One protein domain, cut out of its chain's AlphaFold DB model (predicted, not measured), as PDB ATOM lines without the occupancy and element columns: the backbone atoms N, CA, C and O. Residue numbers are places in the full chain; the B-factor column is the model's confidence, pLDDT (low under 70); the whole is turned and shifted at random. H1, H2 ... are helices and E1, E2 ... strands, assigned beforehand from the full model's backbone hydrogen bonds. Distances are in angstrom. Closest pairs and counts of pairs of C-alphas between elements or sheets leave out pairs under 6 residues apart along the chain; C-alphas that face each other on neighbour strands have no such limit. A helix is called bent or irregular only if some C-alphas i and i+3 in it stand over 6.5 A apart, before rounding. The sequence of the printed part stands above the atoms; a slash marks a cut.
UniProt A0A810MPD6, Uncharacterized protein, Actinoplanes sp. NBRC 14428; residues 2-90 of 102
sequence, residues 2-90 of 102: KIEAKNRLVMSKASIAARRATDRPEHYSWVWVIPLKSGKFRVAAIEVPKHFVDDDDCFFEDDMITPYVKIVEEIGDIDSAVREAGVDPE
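Overview. This is residues 2 to 90 of the 102 residues of an uncharacterized protein of Actinoplanes sp. NBRC 14428 (UniProt A0A810MPD6). A twisted sheet of four antiparallel strands is covered on one face by the helix H3, which runs along it over E3, while the less confident helix H1 sits on the same face beside E1 and E2. The short helix H2 sits at the other end of the sheet from H1, where E3 ends and E2 begins. The printed part has 89 residues, with three named helices and four named strands in the order H1 E1 E2 E3 H2 E4 H3; the sheet's order is E1 E2 E3 E4, and the class is mixed, helices and strands. The whole is compact, with a radius of gyration of the C-alphas of 13.4 A and spans of 34 by 23 by 21 A.

Along the chain. H1 is residues 4 to 11, 10.1 A long, beginning at C-alpha 4 (153.485, 182.533, 244.471). E1 is residues 16 to 19, E2 is residues 27 to 35, 25.0 A, and E3 is residues 41 to 49, 25.2 A. H2 is residues 50 to 54. E4, residues 65 to 72, is 20.4 A long and bends by 50 degrees at residue 68. H3, residues 75 to 84, is 15.1 A long and ends at C-alpha 84 (156.608, 161.319, 247.638); it is only just irregular, with C-alphas 76 and 79 6.7 A apart.

Arrangement. E1, E2 and E3 form a meander, each strand the antiparallel neighbour of the one before. In the hairpin of E1 and E2, N 18 and O 31 are within hydrogen-bond range at 3.0 A; in that of E2 and E3, N 32 and O 44 are at 2.8 A. E3 and E4 are antiparallel at 173 degrees, with N 43 and O 70 at 2.8 A. E1 and E4 are the edge strands. H3 is on the sheet at a height of 8.5 A, over E3, and runs along the strands at 24 degrees to E3 on the local plane; the closest C-alphas of the two are those of Val 43 and Ala 81, 6.5 A apart. H1 is on the same face; its closest C-alphas to E2 are those of Leu 9 and Pro 35, 6.7 A. H1 and H3 are close but not clearly touching, with the C-alphas of Lys 6 and Ile 75 7.9 A apart. H2 only grazes the sheet, and is apart from H1 and H3. Every O i to N i+4 pair is within hydrogen-bond range in H1 and H2, and 4 of 6 in H3.

Size, cuts and confidence. The two C-alphas farthest apart are those of Asp 55 and Gly 76, 37.0 A. The printed part has no cut, and no link is long. Mean pLDDT of the printed part is 83.5; residues 2 to 14 are under 70.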
ATOM      1  N   LYS A   2     148.712 179.618 246.615       46.53
ATOM      2  CA  LYS A   2     148.954 178.687 245.472       46.53
ATOM      3  C   LYS A   2     149.728 179.248 244.260       46.53
ATOM      4  O   LYS A   2     150.275 178.477 243.480       46.53
ATOM      5  N   ILE A   3     149.718 180.566 244.064       49.19
ATOM      6  CA  ILE A   3     150.241 181.219 242.855       49.19
ATOM      7  C   ILE A   3     151.711 181.635 243.030       49.19
ATOM      8  O   ILE A   3     152.452 181.664 242.057       49.19
ATOM      9  N   GLU A   4     152.177 181.898 244.252       52.25
ATOM     10  CA  GLU A   4     153.485 182.533 244.471       52.25
ATOM     11  C   GLU A   4     154.666 181.571 244.288       52.25
ATOM     12  O   GLU A   4     155.604 181.911 243.570       52.25
ATOM     13  N   ALA A   5     154.608 180.355 244.842       52.84
ATOM     14  CA  ALA A   5     155.677 179.359 244.685       52.84
ATOM     15  C   ALA A   5     155.810 178.871 243.229       52.84
ATOM     16  O   ALA A   5     156.912 178.813 242.680       52.84
ATOM     17  N   LYS A   6     154.674 178.606 242.564       55.28
ATOM     18  CA  LYS A   6     154.631 178.229 241.138       55.28
ATOM     19  C   LYS A   6     155.112 179.373 240.240       55.28
ATOM     20  O   LYS A   6     155.896 179.133 239.325       55.28
ATOM     21  N   ASN A   7     154.732 180.617 240.541       51.41
ATOM     22  CA  ASN A   7     155.238 181.777 239.809       51.41
ATOM     23  C   ASN A   7     156.739 181.984 240.022       51.41
ATOM     24  O   ASN A   7     157.421 182.319 239.063       51.41
ATOM     25  N   ARG A   8     157.282 181.756 241.226       57.84
ATOM     26  CA  ARG A   8     158.731 181.835 241.476       57.84
ATOM     27  C   ARG A   8     159.495 180.802 240.642       57.84
ATOM     28  O   ARG A   8     160.344 181.197 239.852       57.84
ATOM     29  N   LEU A   9     159.120 179.523 240.705       57.62
ATOM     30  CA  LEU A   9     159.737 178.447 239.909       57.62
ATOM     31  C   LEU A   9     159.812 178.760 238.405       57.62
ATOM     32  O   LEU A   9     160.837 178.521 237.768       57.62
ATOM     33  N   VAL A  10     158.727 179.292 237.837       56.12
ATOM     34  CA  VAL A  10     158.606 179.520 236.388       56.12
ATOM     35  C   VAL A  10     159.205 180.863 235.953       56.12
ATOM     36  O   VAL A  10     159.811 180.935 234.885       56.12
ATOM     37  N   MET A  11     159.073 181.919 236.763       53.41
ATOM     38  CA  MET A  11     159.493 183.278 236.390       53.41
ATOM     39  C   MET A  11     160.950 183.581 236.743       53.41
ATOM     40  O   MET A  11     161.626 184.238 235.956       53.41
ATOM     41  N   SER A  12     161.453 183.125 237.898       55.28
ATOM     42  CA  SER A  12     162.846 183.376 238.297       55.28
ATOM     43  C   SER A  12     163.802 182.262 237.877       55.28
ATOM     44  O   SER A  12     165.013 182.467 237.927       55.28
ATOM     45  N   LYS A  13     163.281 181.088 237.473       61.94
ATOM     46  CA  LYS A  13     164.060 179.847 237.297       61.94
ATOM     47  C   LYS A  13     164.915 179.507 238.527       61.94
ATOM     48  O   LYS A  13     165.922 178.814 238.405       61.94
ATOM     49  N   ALA A  14     164.535 180.014 239.697       68.50
ATOM     50  CA  ALA A  14     165.241 179.751 240.935       68.50
ATOM     51  C   ALA A  14     164.744 178.442 241.547       68.50
ATOM     52  O   ALA A  14     163.559 178.105 241.461       68.50
ATOM     53  N   SER A  15     165.660 177.722 242.185       76.62
ATOM     54  CA  SER A  15     165.324 176.579 243.023       76.62
ATOM     55  C   SER A  15     164.439 177.028 244.183       76.62
ATOM     56  O   SER A  15     164.673 178.080 244.781       76.62
ATOM     57  N   ILE A  16     163.444 176.216 244.528       82.56
ATOM     58  CA  ILE A  16     162.698 176.368 245.780       82.56
ATOM     59  C   ILE A  16     162.920 175.149 246.661       82.56
ATOM     60  O   ILE A  16     163.191 174.054 246.165       82.56
ATOM     61  N   ALA A  17     162.825 175.346 247.970       85.88
ATOM     62  CA  ALA A  17     163.103 174.307 248.941       85.88
ATOM     63  C   ALA A  17     162.118 174.355 250.106       85.88
ATOM     64  O   ALA A  17     161.520 175.393 250.383       85.88
ATOM     65  N   ALA A  18     161.996 173.226 250.791       86.25
ATOM     66  CA  ALA A  18     161.261 173.093 252.038       86.25
ATOM     67  C   ALA A  18     162.010 172.150 252.979       86.25
ATOM     68  O   ALA A  18     162.690 171.221 252.532       86.25
ATOM     69  N   ARG A  19     161.882 172.377 254.289       88.38
ATOM     70  CA  ARG A  19     162.422 171.468 255.306       88.38
ATOM     71  C   ARG A  19     161.697 170.128 255.251       88.38
ATOM     72  O   ARG A  19     160.479 170.072 255.117       88.38
ATOM     73  N   ARG A  20     162.466 169.056 255.406       89.69
ATOM     74  CA  ARG A  20     161.990 167.675 255.464       89.69
ATOM     75  C   ARG A  20     162.423 167.071 256.796       89.69
ATOM     76  O   ARG A  20     163.522 167.343 257.273       89.69
ATOM     77  N   ALA A  21     161.564 166.263 257.408       87.12
ATOM     78  CA  ALA A  21     161.971 165.477 258.568       87.12
ATOM     79  C   ALA A  21     163.023 164.435 258.149       87.12
ATOM     80  O   ALA A  21     162.955 163.882 257.052       87.12
ATOM     81  N   THR A  22     163.994 164.162 259.013       87.25
ATOM     82  CA  THR A  22     164.952 163.074 258.802       87.25
ATOM     83  C   THR A  22     165.122 162.268 260.072       87.25
ATOM     84  O   THR A  22     165.112 162.795 261.184       87.25
ATOM     85  N   ASP A  23     165.275 160.972 259.871       88.62
ATOM     86  CA  ASP A  23     165.514 159.956 260.878       88.62
ATOM     87  C   ASP A  23     166.991 159.963 261.318       88.62
ATOM     88  O   ASP A  23     167.362 159.284 262.275       88.62
ATOM     89  N   ARG A  24     167.844 160.741 260.632       89.50
ATOM     90  CA  ARG A  24     169.258 160.932 260.958       89.50
ATOM     91  C   ARG A  24     169.427 162.153 261.868       89.50
ATOM     92  O   ARG A  24     169.415 163.280 261.375       89.50
ATOM     93  N   PRO A  25     169.646 161.970 263.182       89.00
ATOM     94  CA  PRO A  25     169.702 163.088 264.126       89.00
ATOM     95  C   PRO A  25     170.858 164.057 263.856       89.00
ATOM     96  O   PRO A  25     170.741 165.231 264.192       89.00
ATOM     97  N   GLU A  26     171.933 163.604 263.209       93.31
ATOM     98  CA  GLU A  26     173.105 164.422 262.864       93.31
ATOM     99  C   GLU A  26     173.010 165.079 261.481       93.31
ATOM    100  O   GLU A  26     174.011 165.566 260.961       93.31
ATOM    101  N   HIS A  27     171.841 165.048 260.834       91.62
ATOM    102  CA  HIS A  27     171.643 165.648 259.516       91.62
ATOM    103  C   HIS A  27     170.496 166.655 259.537       91.62
ATOM    104  O   HIS A  27     169.516 166.529 260.276       91.62
ATOM    105  N   TYR A  28     170.618 167.655 258.680       91.19
ATOM    106  CA  TYR A  28     169.487 168.419 258.193       91.19
ATOM    107  C   TYR A  28     168.967 167.805 256.903       91.19
ATOM    108  O   TYR A  28     169.713 167.161 256.174       91.19
ATOM    109  N   SER A  29     167.679 168.000 256.628       91.50
ATOM    110  CA  SER A  29     167.016 167.427 255.461       91.50
ATOM    111  C   SER A  29     166.062 168.423 254.819       91.50
ATOM    112  O   SER A  29     165.403 169.224 255.496       91.50
ATOM    113  N   TRP A  30     166.015 168.384 253.490       91.00
ATOM    114  CA  TRP A  30     165.196 169.264 252.665       91.00
ATOM    115  C   TRP A  30     164.683 168.531 251.442       91.00
ATOM    116  O   TRP A  30     165.267 167.543 251.006       91.00
ATOM    117  N   VAL A  31     163.626 169.075 250.852       91.56
ATOM    118  CA  VAL A  31     163.237 168.794 249.473       91.56
ATOM    119  C   VAL A  31     163.523 170.025 248.636       91.56
ATOM    120  O   VAL A  31     163.106 171.125 248.989       91.56
ATOM    121  N   TRP A  32     164.231 169.831 247.532       90.31
ATOM    122  CA  TRP A  32     164.540 170.826 246.518       90.31
ATOM    123  C   TRP A  32     163.711 170.573 245.271       90.31
ATOM    124  O   TRP A  32     163.618 169.439 244.805       90.31
ATOM    125  N   VAL A  33     163.165 171.641 244.699       89.19
ATOM    126  CA  VAL A  33     162.566 171.652 243.366       89.19
ATOM    127  C   VAL A  33     163.383 172.601 242.501       89.19
ATOM    128  O   VAL A  33     163.397 173.811 242.726       89.19
ATOM    129  N   ILE A  34     164.077 172.037 241.519       88.06
ATOM    130  CA  ILE A  34     165.032 172.741 240.667       88.06
ATOM    131  C   ILE A  34     164.511 172.718 239.225       88.06
ATOM    132  O   ILE A  34     164.389 171.634 238.642       88.06
ATOM    133  N   PRO A  35     164.216 173.878 238.615       85.31
ATOM    134  CA  PRO A  35     163.892 173.942 237.198       85.31
ATOM    135  C   PRO A  35     165.151 173.665 236.362       85.31
ATOM    136  O   PRO A  35     166.209 174.259 236.565       85.31
ATOM    137  N   LEU A  36     165.048 172.752 235.400       87.06
ATOM    138  CA  LEU A  36     166.144 172.364 234.517       87.06
ATOM    139  C   LEU A  36     166.115 173.177 233.220       87.06
ATOM    140  O   LEU A  36     165.061 173.597 232.743       87.06
ATOM    141  N   LYS A  37     167.279 173.325 232.570       83.69
ATOM    142  CA  LYS A  37     167.393 174.005 231.260       83.69
ATOM    143  C   LYS A  37     166.525 173.364 230.167       83.69
ATOM    144  O   LYS A  37     166.173 174.040 229.207       83.69
ATOM    145  N   SER A  38     166.175 172.088 230.321       86.06
ATOM    146  CA  SER A  38     165.281 171.345 229.426       86.06
ATOM    147  C   SER A  38     163.798 171.707 229.572       86.06
ATOM    148  O   SER A  38     162.991 171.201 228.802       86.06
ATOM    149  N   GLY A  39     163.423 172.530 230.558       84.81
ATOM    150  CA  GLY A  39     162.027 172.824 230.900       84.81
ATOM    151  C   GLY A  39     161.389 171.816 231.864       84.81
ATOM    152  O   GLY A  39     160.266 172.039 232.300       84.81
ATOM    153  N   LYS A  40     162.110 170.744 232.223       91.19
ATOM    154  CA  LYS A  40     161.708 169.765 233.248       91.19
ATOM    155  C   LYS A  40     162.041 170.264 234.657       91.19
ATOM    156  O   LYS A  40     162.797 171.221 234.813       91.19
ATOM    157  N   PHE A  41     161.565 169.566 235.684       90.00
ATOM    158  CA  PHE A  41     161.849 169.880 237.086       90.00
ATOM    159  C   PHE A  41     162.488 168.683 237.786       90.00
ATOM    160  O   PHE A  41     161.986 167.565 237.698       90.00
ATOM    161  N   ARG A  42     163.594 168.907 238.498       92.69
ATOM    162  CA  ARG A  42     164.189 167.920 239.405       92.69
ATOM    163  C   ARG A  42     163.637 168.157 240.803       92.69
ATOM    164  O   ARG A  42     163.818 169.241 241.347       92.69
ATOM    165  N   VAL A  43     163.019 167.139 241.382       93.44
ATOM    166  CA  VAL A  43     162.642 167.091 242.794       93.44
ATOM    167  C   VAL A  43     163.623 166.168 243.502       93.44
ATOM    168  O   VAL A  43     163.750 165.005 243.120       93.44
ATOM    169  N   ALA A  44     164.351 166.674 244.491       93.25
ATOM    170  CA  ALA A  44     165.339 165.898 245.230       93.25
ATOM    171  C   ALA A  44     165.156 166.102 246.730       93.25
ATOM    172  O   ALA A  44     165.105 167.241 247.179       93.25
ATOM    173  N   ALA A  45     165.078 165.019 247.499       93.00
ATOM    174  CA  ALA A  45     165.321 165.111 248.929       93.00
ATOM    175  C   ALA A  45     166.823 164.996 249.153       93.00
ATOM    176  O   ALA A  45     167.439 164.069 248.627       93.00
ATOM    177  N   ILE A  46     167.382 165.919 249.923       91.62
ATOM    178  CA  ILE A  46     168.790 165.918 250.300       91.62
ATOM    179  C   ILE A  46     168.919 165.906 251.817       91.62
ATOM    180  O   ILE A  46     168.088 166.485 252.520       91.62
ATOM    181  N   GLU A  47     169.963 165.260 252.311       92.69
ATOM    182  CA  GLU A  47     170.367 165.291 253.708       92.69
ATOM    183  C   GLU A  47     171.835 165.699 253.782       92.69
ATOM    184  O   GLU A  47     172.672 165.133 253.079       92.69
ATOM    185  N   VAL A  48     172.134 166.680 254.628       90.19
ATOM    186  CA  VAL A  48     173.479 167.237 254.809       90.19
ATOM    187  C   VAL A  48     173.839 167.122 256.287       90.19
ATOM    188  O   VAL A  48     172.999 167.467 257.130       90.19
ATOM    189  N   PRO A  49     175.040 166.631 256.636       91.38
ATOM    190  CA  PRO A  49     175.526 166.658 258.008       91.38
ATOM    191  C   PRO A  49     175.415 168.056 258.627       91.38
ATOM    192  O   PRO A  49     175.741 169.051 257.987       91.38
ATOM    193  N   LYS A  50     174.957 168.134 259.881       90.56
ATOM    194  CA  LYS A  50     174.685 169.418 260.550       90.56
ATOM    195  C   LYS A  50     175.896 170.343 260.616       90.56
ATOM    196  O   LYS A  50     175.727 171.526 260.371       90.56
ATOM    197  N   HIS A  51     177.088 169.802 260.871       88.12
ATOM    198  CA  HIS A  51     178.314 170.599 260.986       88.12
ATOM    199  C   HIS A  51     178.577 171.451 259.738       88.12
ATOM    200  O   HIS A  51     178.827 172.636 259.874       88.12
ATOM    201  N   PHE A  52     178.373 170.916 258.526       83.88
ATOM    202  CA  PHE A  52     178.540 171.706 257.300       83.88
ATOM    203  C   PHE A  52     177.624 172.933 257.241       83.88
ATOM    204  O   PHE A  52     177.969 173.955 256.665       83.88
ATOM    205  N   VAL A  53     176.438 172.826 257.828       83.06
ATOM    206  CA  VAL A  53     175.406 173.862 257.774       83.06
ATOM    207  C   VAL A  53     175.540 174.839 258.937       83.06
ATOM    208  O   VAL A  53     175.326 176.033 258.759       83.06
ATOM    209  N   ASP A  54     175.860 174.328 260.123       86.75
ATOM    210  CA  ASP A  54     176.008 175.110 261.348       86.75
ATOM    211  C   ASP A  54     177.318 175.914 261.349       86.75
ATOM    212  O   ASP A  54     177.337 177.034 261.859       86.75
ATOM    213  N   ASP A  55     178.377 175.372 260.738       86.31
ATOM    214  CA  ASP A  55     179.701 176.001 260.647       86.31
ATOM    215  C   ASP A  55     179.878 176.856 259.371       86.31
ATOM    216  O   ASP A  55     180.922 177.480 259.196       86.31
ATOM    217  N   ASP A  56     178.854 176.929 258.506       79.31
ATOM    218  CA  ASP A  56     178.894 177.599 257.188       79.31
ATOM    219  C   ASP A  56     180.043 177.092 256.290       79.31
ATOM    220  O   ASP A  56     180.651 177.824 255.504       79.31
ATOM    221  N   ASP A  57     180.354 175.801 256.420       77.50
ATOM    222  CA  ASP A  57     181.394 175.140 255.648       77.50
ATOM    223  C   ASP A  57     180.887 174.780 254.246       77.50
ATOM    224  O   ASP A  57     179.741 174.383 254.020       77.50
ATOM    225  N   CYS A  58     181.783 174.866 253.264       76.62
ATOM    226  CA  CYS A  58     181.484 174.404 251.914       76.62
ATOM    227  C   CYS A  58     181.365 172.873 251.882       76.62
ATOM    228  O   CYS A  58     182.267 172.171 252.333       76.62
ATOM    229  N   PHE A  59     180.299 172.369 251.261       76.69
ATOM    230  CA  PHE A  59     180.066 170.943 251.034       76.69
ATOM    231  C   PHE A  59     179.751 170.669 249.557       76.69
ATOM    232  O   PHE A  59     179.221 171.527 248.845       76.69
ATOM    233  N   PHE A  60     180.076 169.466 249.090       77.06
ATOM    234  CA  PHE A  60     179.859 169.013 247.715       77.06
ATOM    235  C   PHE A  60     178.903 167.816 247.661       77.06
ATOM    236  O   PHE A  60     178.407 167.345 248.678       77.06
ATOM    237  N   GLU A  61     178.608 167.312 246.458       73.31
ATOM    238  CA  GLU A  61     177.669 166.195 246.271       73.31
ATOM    239  C   GLU A  61     178.067 164.929 247.044       73.31
ATOM    240  O   GLU A  61     177.192 164.264 247.591       73.31
ATOM    241  N   ASP A  62     179.368 164.657 247.168       81.31
ATOM    242  CA  ASP A  62     179.889 163.512 247.927       81.31
ATOM    243  C   ASP A  62     179.691 163.651 249.450       81.31
ATOM    244  O   ASP A  62     179.684 162.649 250.168       81.31
ATOM    245  N   ASP A  63     179.476 164.875 249.938       82.69
ATOM    246  CA  ASP A  63     179.204 165.184 251.347       82.69
ATOM    247  C   ASP A  63     177.701 165.116 251.680       82.69
ATOM    248  O   ASP A  63     177.294 165.267 252.836       82.69
ATOM    249  N   MET A  64     176.857 164.888 250.667       87.69
ATOM    250  CA  MET A  64     175.404 164.859 250.782       87.69
ATOM    251  C   MET A  64     174.835 163.461 250.563       87.69
ATOM    252  O   MET A  64     175.343 162.636 249.807       87.69
ATOM    253  N   ILE A  65     173.674 163.217 251.162       92.00
ATOM    254  CA  ILE A  65     172.868 162.029 250.890       92.00
ATOM    255  C   ILE A  65     171.639 162.463 250.108       92.00
ATOM    256  O   ILE A  65     170.954 163.406 250.492       92.00
ATOM    257  N   THR A  66     171.320 161.749 249.031       92.62
ATOM    258  CA  THR A  66     170.119 162.009 248.226       92.62
ATOM    259  C   THR A  66     169.138 160.842 248.362       92.62
ATOM    260  O   THR A  66     169.121 159.955 247.505       92.62
ATOM    261  N   PRO A  67     168.328 160.776 249.440       92.88
ATOM    262  CA  PRO A  67     167.394 159.667 249.648       92.88
ATOM    263  C   PRO A  67     166.262 159.602 248.614       92.88
ATOM    264  O   PRO A  67     165.640 158.554 248.456       92.88
ATOM    265  N   TYR A  68     165.976 160.698 247.908       95.00
ATOM    266  CA  TYR A  68     164.963 160.734 246.857       95.00
ATOM    267  C   TYR A  68     165.412 161.640 245.719       95.00
ATOM    268  O   TYR A  68     165.853 162.763 245.953       95.00
ATOM    269  N   VAL A  69     165.236 161.188 244.478       95.69
ATOM    270  CA  VAL A  69     165.386 162.027 243.289       95.69
ATOM    271  C   VAL A  69     164.389 161.603 242.218       95.69
ATOM    272  O   VAL A  69     164.268 160.424 241.892       95.69
ATOM    273  N   LYS A  70     163.681 162.575 241.650       96.06
ATOM    274  CA  LYS A  70     162.743 162.375 240.545       96.06
ATOM    275  C   LYS A  70     162.806 163.556 239.594       96.06
ATOM    276  O   LYS A  70     162.885 164.705 240.020       96.06
ATOM    277  N   ILE A  71     162.768 163.276 238.298       95.31
ATOM    278  CA  ILE A  71     162.597 164.301 237.269       95.31
ATOM    279  C   ILE A  71     161.158 164.211 236.782       95.31
ATOM    280  O   ILE A  71     160.712 163.135 236.388       95.31
ATOM    281  N   VAL A  72     160.447 165.332 236.812       93.44
ATOM    282  CA  VAL A  72     159.079 165.456 236.300       93.44
ATOM    283  C   VAL A  72     159.046 166.415 235.118       93.44
ATOM    284  O   VAL A  72     159.845 167.352 235.037       93.44
ATOM    285  N   GLU A  73     158.160 166.150 234.164       91.38
ATOM    286  CA  GLU A  73     158.092 166.913 232.913       91.38
ATOM    287  C   GLU A  73     157.204 168.146 233.047       91.38
ATOM    288  O   GLU A  73     157.533 169.197 232.500       91.38
ATOM    289  N   GLU A  74     156.128 168.041 233.824       86.88
ATOM    290  CA  GLU A  74     155.130 169.091 233.965       86.88
ATOM    291  C   GLU A  74     155.088 169.659 235.385       86.88
ATOM    292  O   GLU A  74     155.288 168.964 236.382       86.88
ATOM    293  N   ILE A  75     154.751 170.947 235.491       83.56
ATOM    294  CA  ILE A  75     154.609 171.631 236.783       83.56
ATOM    295  C   ILE A  75     153.497 171.020 237.653       83.56
ATOM    296  O   ILE A  75     153.544 171.121 238.879       83.56
ATOM    297  N   GLY A  76     152.494 170.390 237.030       82.19
ATOM    298  CA  GLY A  76     151.402 169.710 237.726       82.19
ATOM    299  C   GLY A  76     151.871 168.513 238.555       82.19
ATOM    300  O   GLY A  76     151.278 168.227 239.594       82.19
ATOM    301  N   ASP A  77     152.974 167.881 238.153       90.06
ATOM    302  CA  ASP A  77     153.500 166.670 238.786       90.06
ATOM    303  C   ASP A  77     154.438 166.956 239.969       90.06
ATOM    304  O   ASP A  77     154.757 166.051 240.745       90.06
ATOM    305  N   ILE A  78     154.869 168.212 240.144       89.12
ATOM    306  CA  ILE A  78     155.778 168.624 241.225       89.12
ATOM    307  C   ILE A  78     155.153 168.342 242.590       89.12
ATOM    308  O   ILE A  78     155.805 167.763 243.454       89.12
ATOM    309  N   ASP A  79     153.883 168.707 242.776       90.88
ATOM    310  CA  ASP A  79     153.202 168.562 244.064       90.88
ATOM    311  C   ASP A  79     153.134 167.079 244.484       90.88
ATOM    312  O   ASP A  79     153.233 166.751 245.666       90.88
ATOM    313  N   SER A  80     152.990 166.159 243.526       92.50
ATOM    314  CA  SER A  80     153.016 164.715 243.788       92.50
ATOM    315  C   SER A  80     154.423 164.235 244.146       92.50
ATOM    316  O   SER A  80     154.595 163.542 245.146       92.50
ATOM    317  N   ALA A  81     155.441 164.652 243.390       93.69
ATOM    318  CA  ALA A  81     156.832 164.288 243.658       93.69
ATOM    319  C   ALA A  81     157.342 164.825 245.011       93.69
ATOM    320  O   ALA A  81     158.079 164.145 245.715       93.69
ATOM    321  N   VAL A  82     156.920 166.021 245.419       91.00
ATOM    322  CA  VAL A  82     157.289 166.615 246.716       91.00
ATOM    323  C   VAL A  82     156.645 165.856 247.880       91.00
ATOM    324  O   VAL A  82     157.313 165.596 248.883       91.00
ATOM    325  N   ARG A  83     155.392 165.405 247.720       93.62
ATOM    326  CA  ARG A  83     154.743 164.513 248.694       93.62
ATOM    327  C   ARG A  83     155.437 163.160 248.793       93.62
ATOM    328  O   ARG A  83     155.660 162.688 249.901       93.62
ATOM    329  N   GLU A  84     155.810 162.557 247.662       94.31
ATOM    330  CA  GLU A  84     156.608 161.319 247.638       94.31
ATOM    331  C   GLU A  84     157.959 161.501 248.347       94.31
ATOM    332  O   GLU A  84     158.419 160.599 249.044       94.31
ATOM    333  N   ALA A  85     158.566 162.683 248.222       92.06
ATOM    334  CA  ALA A  85     159.791 163.051 248.923       92.06
ATOM    335  C   ALA A  85     159.586 163.306 250.433       92.06
ATOM    336  O   ALA A  85     160.560 163.490 251.162       92.06
ATOM    337  N   GLY A  86     158.344 163.285 250.931       92.19
ATOM    338  CA  GLY A  86     158.012 163.382 252.354       92.19
ATOM    339  C   GLY A  86     157.766 164.802 252.864       92.19
ATOM    340  O   GLY A  86     157.916 165.045 254.060       92.19
ATOM    341  N   VAL A  87     157.413 165.741 251.984       90.62
ATOM    342  CA  VAL A  87     157.118 167.135 252.343       90.62
ATOM    343  C   VAL A  87     155.746 167.549 251.814       90.62
ATOM    344  O   VAL A  87     155.324 167.117 250.743       90.62
ATOM    345  N   ASP A  88     155.040 168.402 252.557       88.25
ATOM    346  CA  ASP A  88     153.846 169.075 252.043       88.25
ATOM    347  C   ASP A  88     154.259 170.173 251.038       88.25
ATOM    348  O   ASP A  88     154.983 171.095 251.422       88.25
ATOM    349  N   PRO A  89     153.817 170.120 249.766       86.38
ATOM    350  CA  PRO A  89     154.150 171.127 248.760       86.38
ATOM    351  C   PRO A  89     153.762 172.556 249.148       86.38
ATOM    352  O   PRO A  89     154.350 173.499 248.627       86.38
ATOM    353  N   GLU A  90     152.792 172.739 250.048       84.50
ATOM    354  CA  GLU A  90     152.410 174.073 250.525       84.50
ATOM    355  C   GLU A  90     153.496 174.740 251.385       84.50
ATOM    356  O   GLU A  90     153.482 175.960 251.542       84.50
TER     357      GLU A  90